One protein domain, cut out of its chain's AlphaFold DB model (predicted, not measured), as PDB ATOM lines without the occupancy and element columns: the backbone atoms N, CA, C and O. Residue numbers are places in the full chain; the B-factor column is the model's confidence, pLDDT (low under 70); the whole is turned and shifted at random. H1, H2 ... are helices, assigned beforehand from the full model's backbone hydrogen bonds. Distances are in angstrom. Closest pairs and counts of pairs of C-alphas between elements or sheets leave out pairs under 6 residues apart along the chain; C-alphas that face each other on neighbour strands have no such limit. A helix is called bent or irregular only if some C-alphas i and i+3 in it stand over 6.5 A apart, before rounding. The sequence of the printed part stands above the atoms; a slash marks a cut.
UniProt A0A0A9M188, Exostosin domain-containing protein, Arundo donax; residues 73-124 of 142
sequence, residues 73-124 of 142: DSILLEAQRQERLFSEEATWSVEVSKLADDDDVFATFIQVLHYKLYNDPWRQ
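This is residues 73 to 124 of the 142 residues of the protein "Exostosin domain-containing protein" of Arundo donax (UniProt A0A0A9M188). A small, loose helical hairpin, made of H1 and the short H2 folded back beside part of it, sits at one end, and a third helix, H3, reaches away from it as a long arm. The far part of that arm sticks out: residues 112 to 124, of which 112 to 119 belong to H3, stand free, and this arm makes much of the length. The printed part has 52 residues with three named helices, in the order H1, H2, H3 along the chain, and no named strand; the class is all helix. The whole is extended, with a radius of gyration of the C-alphas of 16.7 A, and the C-alphas span 52 by 22 by 10 A along their three main axes.

From the first printed residue, H1, residues 73 to 86, runs to a tight link of 4 residues, which leads into H2, residues 91 to 97. H1 and H2 touch, with 5 pairs of C-alphas within 8 A, and H1 does so with residues 75 to 79 alone. Their closest C-alphas are those of Ala 79 and Ser 93, 6.1 A apart. The two helices run opposite ways at a steep tilt of 41 degrees, and their centres are 10.8 A apart. They form a helical hairpin, two helices that follow each other in the chain, touch and run opposite ways. A short link of 7 residues then joins H2 to H3, residues 105 to 119. H2 and H3 are apart, with no C-alpha of the one within 8 A of the other. H3 touches no helix, but H1 and H3 are near each other: no pair of their C-alphas is within 8 A, while 5 pairs are within 10 A. In H1, H2 and H3, every pair of O of residue i and N of residue i+4 inside the helix is within hydrogen-bond range.

H1 begins at Asp 73, with its C-alpha at (53.022, 40.969, 5.867), and ends at Phe 86, with its C-alpha at (65.582, 53.951, -2.679). Its first and last C-alphas are 20.0 A apart. H2 spans Thr 91 to Ser 97, 7 residues, and measures 10.3 A from first to last C-alpha. H3, the longest helix with 15 residues, begins at Val 105, with its C-alpha at (45.919, 40.709, 11.314), and ends at Asn 119, with its C-alpha at (28.290, 29.684, 10.121). Its first and last C-alphas are 20.8 A apart. H1, H2 and H3 are not bent.

The two C-alphas farthest apart are those of Ser 87 and Gln 124, at 51.9 A, while the first and last printed C-alphas, those of Asp 73 and Gln 124, are 33.4 A apart. The outline is a rod, and the radius of gyration of the C-alphas is 1.69 times the 9.9 A of a compact globule of 52 residues. Without the stretch that stands free, the body of 39 residues spans 35 by 18 by 10 A and has a radius of gyration of 11.5 A. The printed part has no cut, and neither of its two links is long. The mean pLDDT of the printed part is 89.7, and in this predicted model one printed residue, Gln 124, is under 70.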
ATOM      1  N   ASP A  73      52.773  41.196   7.292       92.31
ATOM      2  CA  ASP A  73      53.022  40.969   5.867       92.31
ATOM      3  C   ASP A  73      52.858  42.253   5.063       92.31
ATOM      4  O   ASP A  73      53.658  42.557   4.181       92.31
ATOM      5  N   SER A  74      51.857  43.062   5.416       92.31
ATOM      6  CA  SER A  74      51.643  44.368   4.785       92.31
ATOM      7  C   SER A  74      52.831  45.303   5.024       92.31
ATOM      8  O   SER A  74      53.270  45.997   4.105       92.31
ATOM      9  N   ILE A  75      53.384  45.290   6.241       92.69
ATOM     10  CA  ILE A  75      54.561  46.076   6.620       92.69
ATOM     11  C   ILE A  75      55.810  45.600   5.860       92.69
ATOM     12  O   ILE A  75      56.560  46.429   5.341       92.69
ATOM     13  N   LEU A  76      56.019  44.285   5.730       93.62
ATOM     14  CA  LEU A  76      57.137  43.722   4.962       93.62
ATOM     15  C   LEU A  76      57.029  44.019   3.460       93.62
ATOM     16  O   LEU A  76      58.029  44.368   2.831       93.62
ATOM     17  N   LEU A  77      55.830  43.942   2.878       94.00
ATOM     18  CA  LEU A  77      55.604  44.303   1.474       94.00
ATOM     19  C   LEU A  77      55.889  45.787   1.210       94.00
ATOM     20  O   LEU A  77      56.454  46.133   0.167       94.00
ATOM     21  N   GLU A  78      55.534  46.665   2.150       94.56
ATOM     22  CA  GLU A  78      55.862  48.088   2.059       94.56
ATOM     23  C   GLU A  78      57.371  48.332   2.202       94.56
ATOM     24  O   GLU A  78      57.927  49.115   1.427       94.56
ATOM     25  N   ALA A  79      58.059  47.611   3.094       94.19
ATOM     26  CA  ALA A  79      59.521  47.656   3.193       94.19
ATOM     27  C   ALA A  79      60.186  47.298   1.855       94.19
ATOM     28  O   ALA A  79      60.991  48.065   1.329       94.19
ATOM     29  N   GLN A  80      59.765  46.188   1.239       93.81
ATOM     30  CA  GLN A  80      60.256  45.750  -0.073       93.81
ATOM     31  C   GLN A  80      59.941  46.754  -1.190       93.81
ATOM     32  O   GLN A  80      60.651  46.845  -2.197       93.81
ATOM     33  N   ARG A  81      58.828  47.489  -1.089       95.31
ATOM     34  CA  ARG A  81      58.502  48.559  -2.041       95.31
ATOM     35  C   ARG A  81      59.470  49.735  -1.890       95.31
ATOM     36  O   ARG A  81      59.907  50.267  -2.909       95.31
ATOM     37  N   GLN A  82      59.800  50.127  -0.661       93.88
ATOM     38  CA  GLN A  82      60.728  51.226  -0.372       93.88
ATOM     39  C   GLN A  82      62.167  50.880  -0.756       93.88
ATOM     40  O   GLN A  82      62.809  51.670  -1.446       93.88
ATOM     41  N   GLU A  83      62.629  49.677  -0.419       93.31
ATOM     42  CA  GLU A  83      63.954  49.182  -0.799       93.31
ATOM     43  C   GLU A  83      64.146  49.231  -2.324       93.31
ATOM     44  O   GLU A  83      65.147  49.740  -2.815       93.31
ATOM     45  N   ARG A  84      63.138  48.814  -3.105       93.94
ATOM     46  CA  ARG A  84      63.191  48.890  -4.578       93.94
ATOM     47  C   ARG A  84      63.247  50.313  -5.135       93.94
ATOM     48  O   ARG A  84      63.715  50.496  -6.256       93.94
ATOM     49  N   LEU A  85      62.725  51.300  -4.410       94.81
ATOM     50  CA  LEU A  85      62.698  52.695  -4.855       94.81
ATOM     51  C   LEU A  85      63.957  53.463  -4.461       94.81
ATOM     52  O   LEU A  85      64.399  54.324  -5.221       94.81
ATOM     53  N   PHE A  86      64.506  53.168  -3.285       93.38
ATOM     54  CA  PHE A  86      65.582  53.951  -2.679       93.38
ATOM     55  C   PHE A  86      66.900  53.180  -2.538       93.38
ATOM     56  O   PHE A  86      67.914  53.788  -2.213       93.38
ATOM     57  N   SER A  87      66.911  51.873  -2.827       90.94
ATOM     58  CA  SER A  87      68.062  50.969  -2.658       90.94
ATOM     59  C   SER A  87      68.632  50.960  -1.234       90.94
ATOM     60  O   SER A  87      69.818  50.700  -1.039       90.94
ATOM     61  N   GLU A  88      67.793  51.266  -0.245       89.50
ATOM     62  CA  GLU A  88      68.136  51.302   1.174       89.50
ATOM     63  C   GLU A  88      67.168  50.397   1.941       89.50
ATOM     64  O   GLU A  88      65.949  50.541   1.829       89.50
ATOM     65  N   GLU A  89      67.719  49.455   2.706       88.69
ATOM     66  CA  GLU A  89      66.949  48.567   3.573       88.69
ATOM     67  C   GLU A  89      66.879  49.156   4.985       88.69
ATOM     68  O   GLU A  89      67.896  49.478   5.606       88.69
ATOM     69  N   ALA A  90      65.667  49.294   5.516       89.00
ATOM     70  CA  ALA A  90      65.474  49.847   6.844       89.00
ATOM     71  C   ALA A  90      65.784  48.804   7.932       89.00
ATOM     72  O   ALA A  90      65.341  47.664   7.873       89.00
ATOM     73  N   THR A  91      66.467  49.190   9.012       92.12
ATOM     74  CA  THR A  91      66.842  48.239  10.082       92.12
ATOM     75  C   THR A  91      65.635  47.530  10.711       92.12
ATOM     76  O   THR A  91      65.720  46.363  11.085       92.12
ATOM     77  N   TRP A  92      64.489  48.209  10.800       89.56
ATOM     78  CA  TRP A  92      63.267  47.611  11.330       89.56
ATOM     79  C   TRP A  92      62.713  46.500  10.427       89.56
ATOM     80  O   TRP A  92      62.131  45.555  10.953       89.56
ATOM     81  N   SER A  93      62.890  46.565   9.098       92.06
ATOM     82  CA  SER A  93      62.349  45.539   8.192       92.06
ATOM     83  C   SER A  93      63.089  44.223   8.357       92.06
ATOM     84  O   SER A  93      62.460  43.165   8.387       92.06
ATOM     85  N   VAL A  94      64.403  44.298   8.580       92.25
ATOM     86  CA  VAL A  94      65.242  43.147   8.924       92.25
ATOM     87  C   VAL A  94      64.740  42.487  10.206       92.25
ATOM     88  O   VAL A  94      64.542  41.275  10.227       92.25
ATOM     89  N   GLU A  95      64.480  43.252  11.269       91.56
ATOM     90  CA  GLU A  95      63.971  42.680  12.525       91.56
ATOM     91  C   GLU A  95      62.570  42.078  12.375       91.56
ATOM     92  O   GLU A  95      62.327  40.963  12.837       91.56
ATOM     93  N   VAL A  96      61.664  42.758  11.669       90.50
ATOM     94  CA  VAL A  96      60.308  42.248  11.415       90.50
ATOM     95  C   VAL A  96      60.340  40.961  10.586       90.50
ATOM     96  O   VAL A  96      59.561  40.046  10.850       90.50
ATOM     97  N   SER A  97      61.272  40.836   9.637       90.25
ATOM     98  CA  SER A  97      61.412  39.631   8.809       90.25
ATOM     99  C   SER A  97      61.837  38.388   9.602       90.25
ATOM    100  O   SER A  97      61.538  37.268   9.190       90.25
ATOM    101  N   LYS A  98      62.495  38.571  10.759       91.12
ATOM    102  CA  LYS A  98      62.893  37.474  11.658       91.12
ATOM    103  C   LYS A  98      61.730  36.940  12.491       91.12
ATOM    104  O   LYS A  98      61.858  35.868  13.082       91.12
ATOM    105  N   LEU A  99      60.630  37.687  12.590       87.38
ATOM    106  CA  LEU A  99      59.436  37.237  13.299       87.38
ATOM    107  C   LEU A  99      58.830  36.041  12.561       87.38
ATOM    108  O   LEU A  99      58.813  36.008  11.326       87.38
ATOM    109  N   ALA A 100      58.328  35.077  13.335       84.12
ATOM    110  CA  ALA A 100      57.718  33.871  12.798       84.12
ATOM    111  C   ALA A 100      56.576  34.210  11.828       84.12
ATOM    112  O   ALA A 100      55.827  35.172  12.029       84.12
ATOM    113  N   ASP A 101      56.511  33.422  10.759       81.81
ATOM    114  CA  ASP A 101      55.525  33.520   9.688       81.81
ATOM    115  C   ASP A 101      54.217  32.846  10.124       81.81
ATOM    116  O   ASP A 101      53.873  31.756   9.671       81.81
ATOM    117  N   ASP A 102      53.550  33.465  11.096       85.94
ATOM    118  CA  ASP A 102      52.267  33.027  11.647       85.94
ATOM    119  C   ASP A 102      51.122  33.945  11.179       85.94
ATOM    120  O   ASP A 102      51.348  34.980  10.551       85.94
ATOM    121  N   ASP A 103      49.881  33.584  11.525       88.69
ATOM    122  CA  ASP A 103      48.684  34.365  11.198       88.69
ATOM    123  C   ASP A 103      48.776  35.813  11.715       88.69
ATOM    124  O   ASP A 103      48.694  36.077  12.920       88.69
ATOM    125  N   ASP A 104      48.863  36.756  10.782       91.81
ATOM    126  CA  ASP A 104      48.848  38.188  11.053       91.81
ATOM    127  C   ASP A 104      47.405  38.745  11.161       91.81
ATOM    128  O   ASP A 104      46.406  38.006  11.173       91.81
ATOM    129  N   VAL A 105      47.255  40.071  11.262       92.31
ATOM    130  CA  VAL A 105      45.919  40.709  11.314       92.31
ATOM    131  C   VAL A 105      45.082  40.395  10.073       92.31
ATOM    132  O   VAL A 105      43.869  40.182  10.182       92.31
ATOM    133  N   PHE A 106      45.698  40.370   8.892       92.25
ATOM    134  CA  PHE A 106      44.987  40.119   7.645       92.25
ATOM    135  C   PHE A 106      44.531  38.662   7.566       92.25
ATOM    136  O   PHE A 106      43.360  38.408   7.270       92.25
ATOM    137  N   ALA A 107      45.401  37.711   7.918       92.19
ATOM    138  CA  ALA A 107      45.033  36.301   8.027       92.19
ATOM    139  C   ALA A 107      43.861  36.106   9.004       92.19
ATOM    140  O   ALA A 107      42.861  35.467   8.660       92.19
ATOM    141  N   THR A 108      43.920  36.752  10.172       92.06
ATOM    142  CA  THR A 108      42.844  36.731  11.178       92.06
ATOM    143  C   THR A 108      41.528  37.265  10.611       92.06
ATOM    144  O   THR A 108      40.477  36.636  10.760       92.06
ATOM    145  N   PHE A 109      41.567  38.396   9.904       93.38
ATOM    146  CA  PHE A 109      40.391  38.967   9.249       93.38
ATOM    147  C   PHE A 109      39.779  38.007   8.216       93.38
ATOM    148  O   PHE A 109      38.562  37.792   8.216       93.38
ATOM    149  N   ILE A 110      40.603  37.387   7.368       94.25
ATOM    150  CA  ILE A 110      40.140  36.415   6.368       94.25
ATOM    151  C   ILE A 110      39.529  35.179   7.037       94.25
ATOM    152  O   ILE A 110      38.457  34.735   6.620       94.25
ATOM    153  N   GLN A 111      40.140  34.659   8.103       91.50
ATOM    154  CA  GLN A 111      39.607  33.530   8.875       91.50
ATOM    155  C   GLN A 111      38.243  33.857   9.499       91.50
ATOM    156  O   GLN A 111      37.303  33.066   9.388       91.50
ATOM    157  N   VAL A 112      38.102  35.046  10.093       91.75
ATOM    158  CA  VAL A 112      36.839  35.550  10.657       91.75
ATOM    159  C   VAL A 112      35.757  35.631   9.579       91.75
ATOM    160  O   VAL A 112      34.631  35.167   9.786       91.75
ATOM    161  N   LEU A 113      36.080  36.216   8.423       91.25
ATOM    162  CA  LEU A 113      35.145  36.321   7.303       91.25
ATOM    163  C   LEU A 113      34.732  34.947   6.786       91.25
ATOM    164  O   LEU A 113      33.544  34.721   6.552       91.25
ATOM    165  N   HIS A 114      35.692  34.036   6.635       89.81
ATOM    166  CA  HIS A 114      35.433  32.667   6.220       89.81
ATOM    167  C   HIS A 114      34.491  31.978   7.213       89.81
ATOM    168  O   HIS A 114      33.456  31.451   6.809       89.81
ATOM    169  N   TYR A 115      34.763  32.065   8.518       88.81
ATOM    170  CA  TYR A 115      33.883  31.511   9.546       88.81
ATOM    171  C   TYR A 115      32.460  32.071   9.448       88.81
ATOM    172  O   TYR A 115      31.503  31.295   9.394       88.81
ATOM    173  N   LYS A 116      32.303  33.399   9.367       87.38
ATOM    174  CA  LYS A 116      30.981  34.039   9.249       87.38
ATOM    175  C   LYS A 116      30.253  33.637   7.974       87.38
ATOM    176  O   LYS A 116      29.040  33.447   7.993       87.38
ATOM    177  N   LEU A 117      30.973  33.489   6.862       86.56
ATOM    178  CA  LEU A 117      30.380  33.111   5.583       86.56
ATOM    179  C   LEU A 117      29.652  31.761   5.664       86.56
ATOM    180  O   LEU A 117      28.587  31.633   5.061       86.56
ATOM    181  N   TYR A 118      30.202  30.797   6.408       83.56
ATOM    182  CA  TYR A 118      29.650  29.443   6.521       83.56
ATOM    183  C   TYR A 118      28.758  29.220   7.749       83.56
ATOM    184  O   TYR A 118      27.882  28.360   7.693       83.56
ATOM    185  N   ASN A 119      28.951  29.968   8.840       84.12
ATOM    186  CA  ASN A 119      28.290  29.684  10.121       84.12
ATOM    187  C   ASN A 119      27.207  30.696  10.522       84.12
ATOM    188  O   ASN A 119      26.419  30.394  11.417       84.12
ATOM    189  N   ASP A 120      27.124  31.872   9.889       85.94
ATOM    190  CA  ASP A 120      26.112  32.868  10.255       85.94
ATOM    191  C   ASP A 120      24.683  32.337   9.980       85.94
ATOM    192  O   ASP A 120      24.345  32.068   8.821       85.94
ATOM    193  N   PRO A 121      23.790  32.261  10.991       84.31
ATOM    194  CA  PRO A 121      22.450  31.685  10.829       84.31
ATOM    195  C   PRO A 121      21.603  32.383   9.761       84.31
ATOM    196  O   PRO A 121      20.878  31.734   9.011       84.31
ATOM    197  N   TRP A 122      21.737  33.706   9.625       80.88
ATOM    198  CA  TRP A 122      21.011  34.474   8.610       80.88
ATOM    199  C   TRP A 122      21.430  34.111   7.175       80.88
ATOM    200  O   TRP A 122      20.647  34.292   6.242       80.88
ATOM    201  N   ARG A 123      22.642  33.565   6.981       72.94
ATOM    202  CA  ARG A 123      23.126  33.102   5.672       72.94
ATOM    203  C   ARG A 123      22.615  31.714   5.307       72.94
ATOM    204  O   ARG A 123      22.628  31.387   4.123       72.94
ATOM    205  N   GLN A 124      22.116  30.926   6.260       67.69
ATOM    206  CA  GLN A 124      21.601  29.576   5.992       67.69
ATOM    207  C   GLN A 124      20.433  29.585   4.989       67.69
ATOM    208  O   GLN A 124      20.296  28.650   4.208       67.69
TER     209      GLN A 124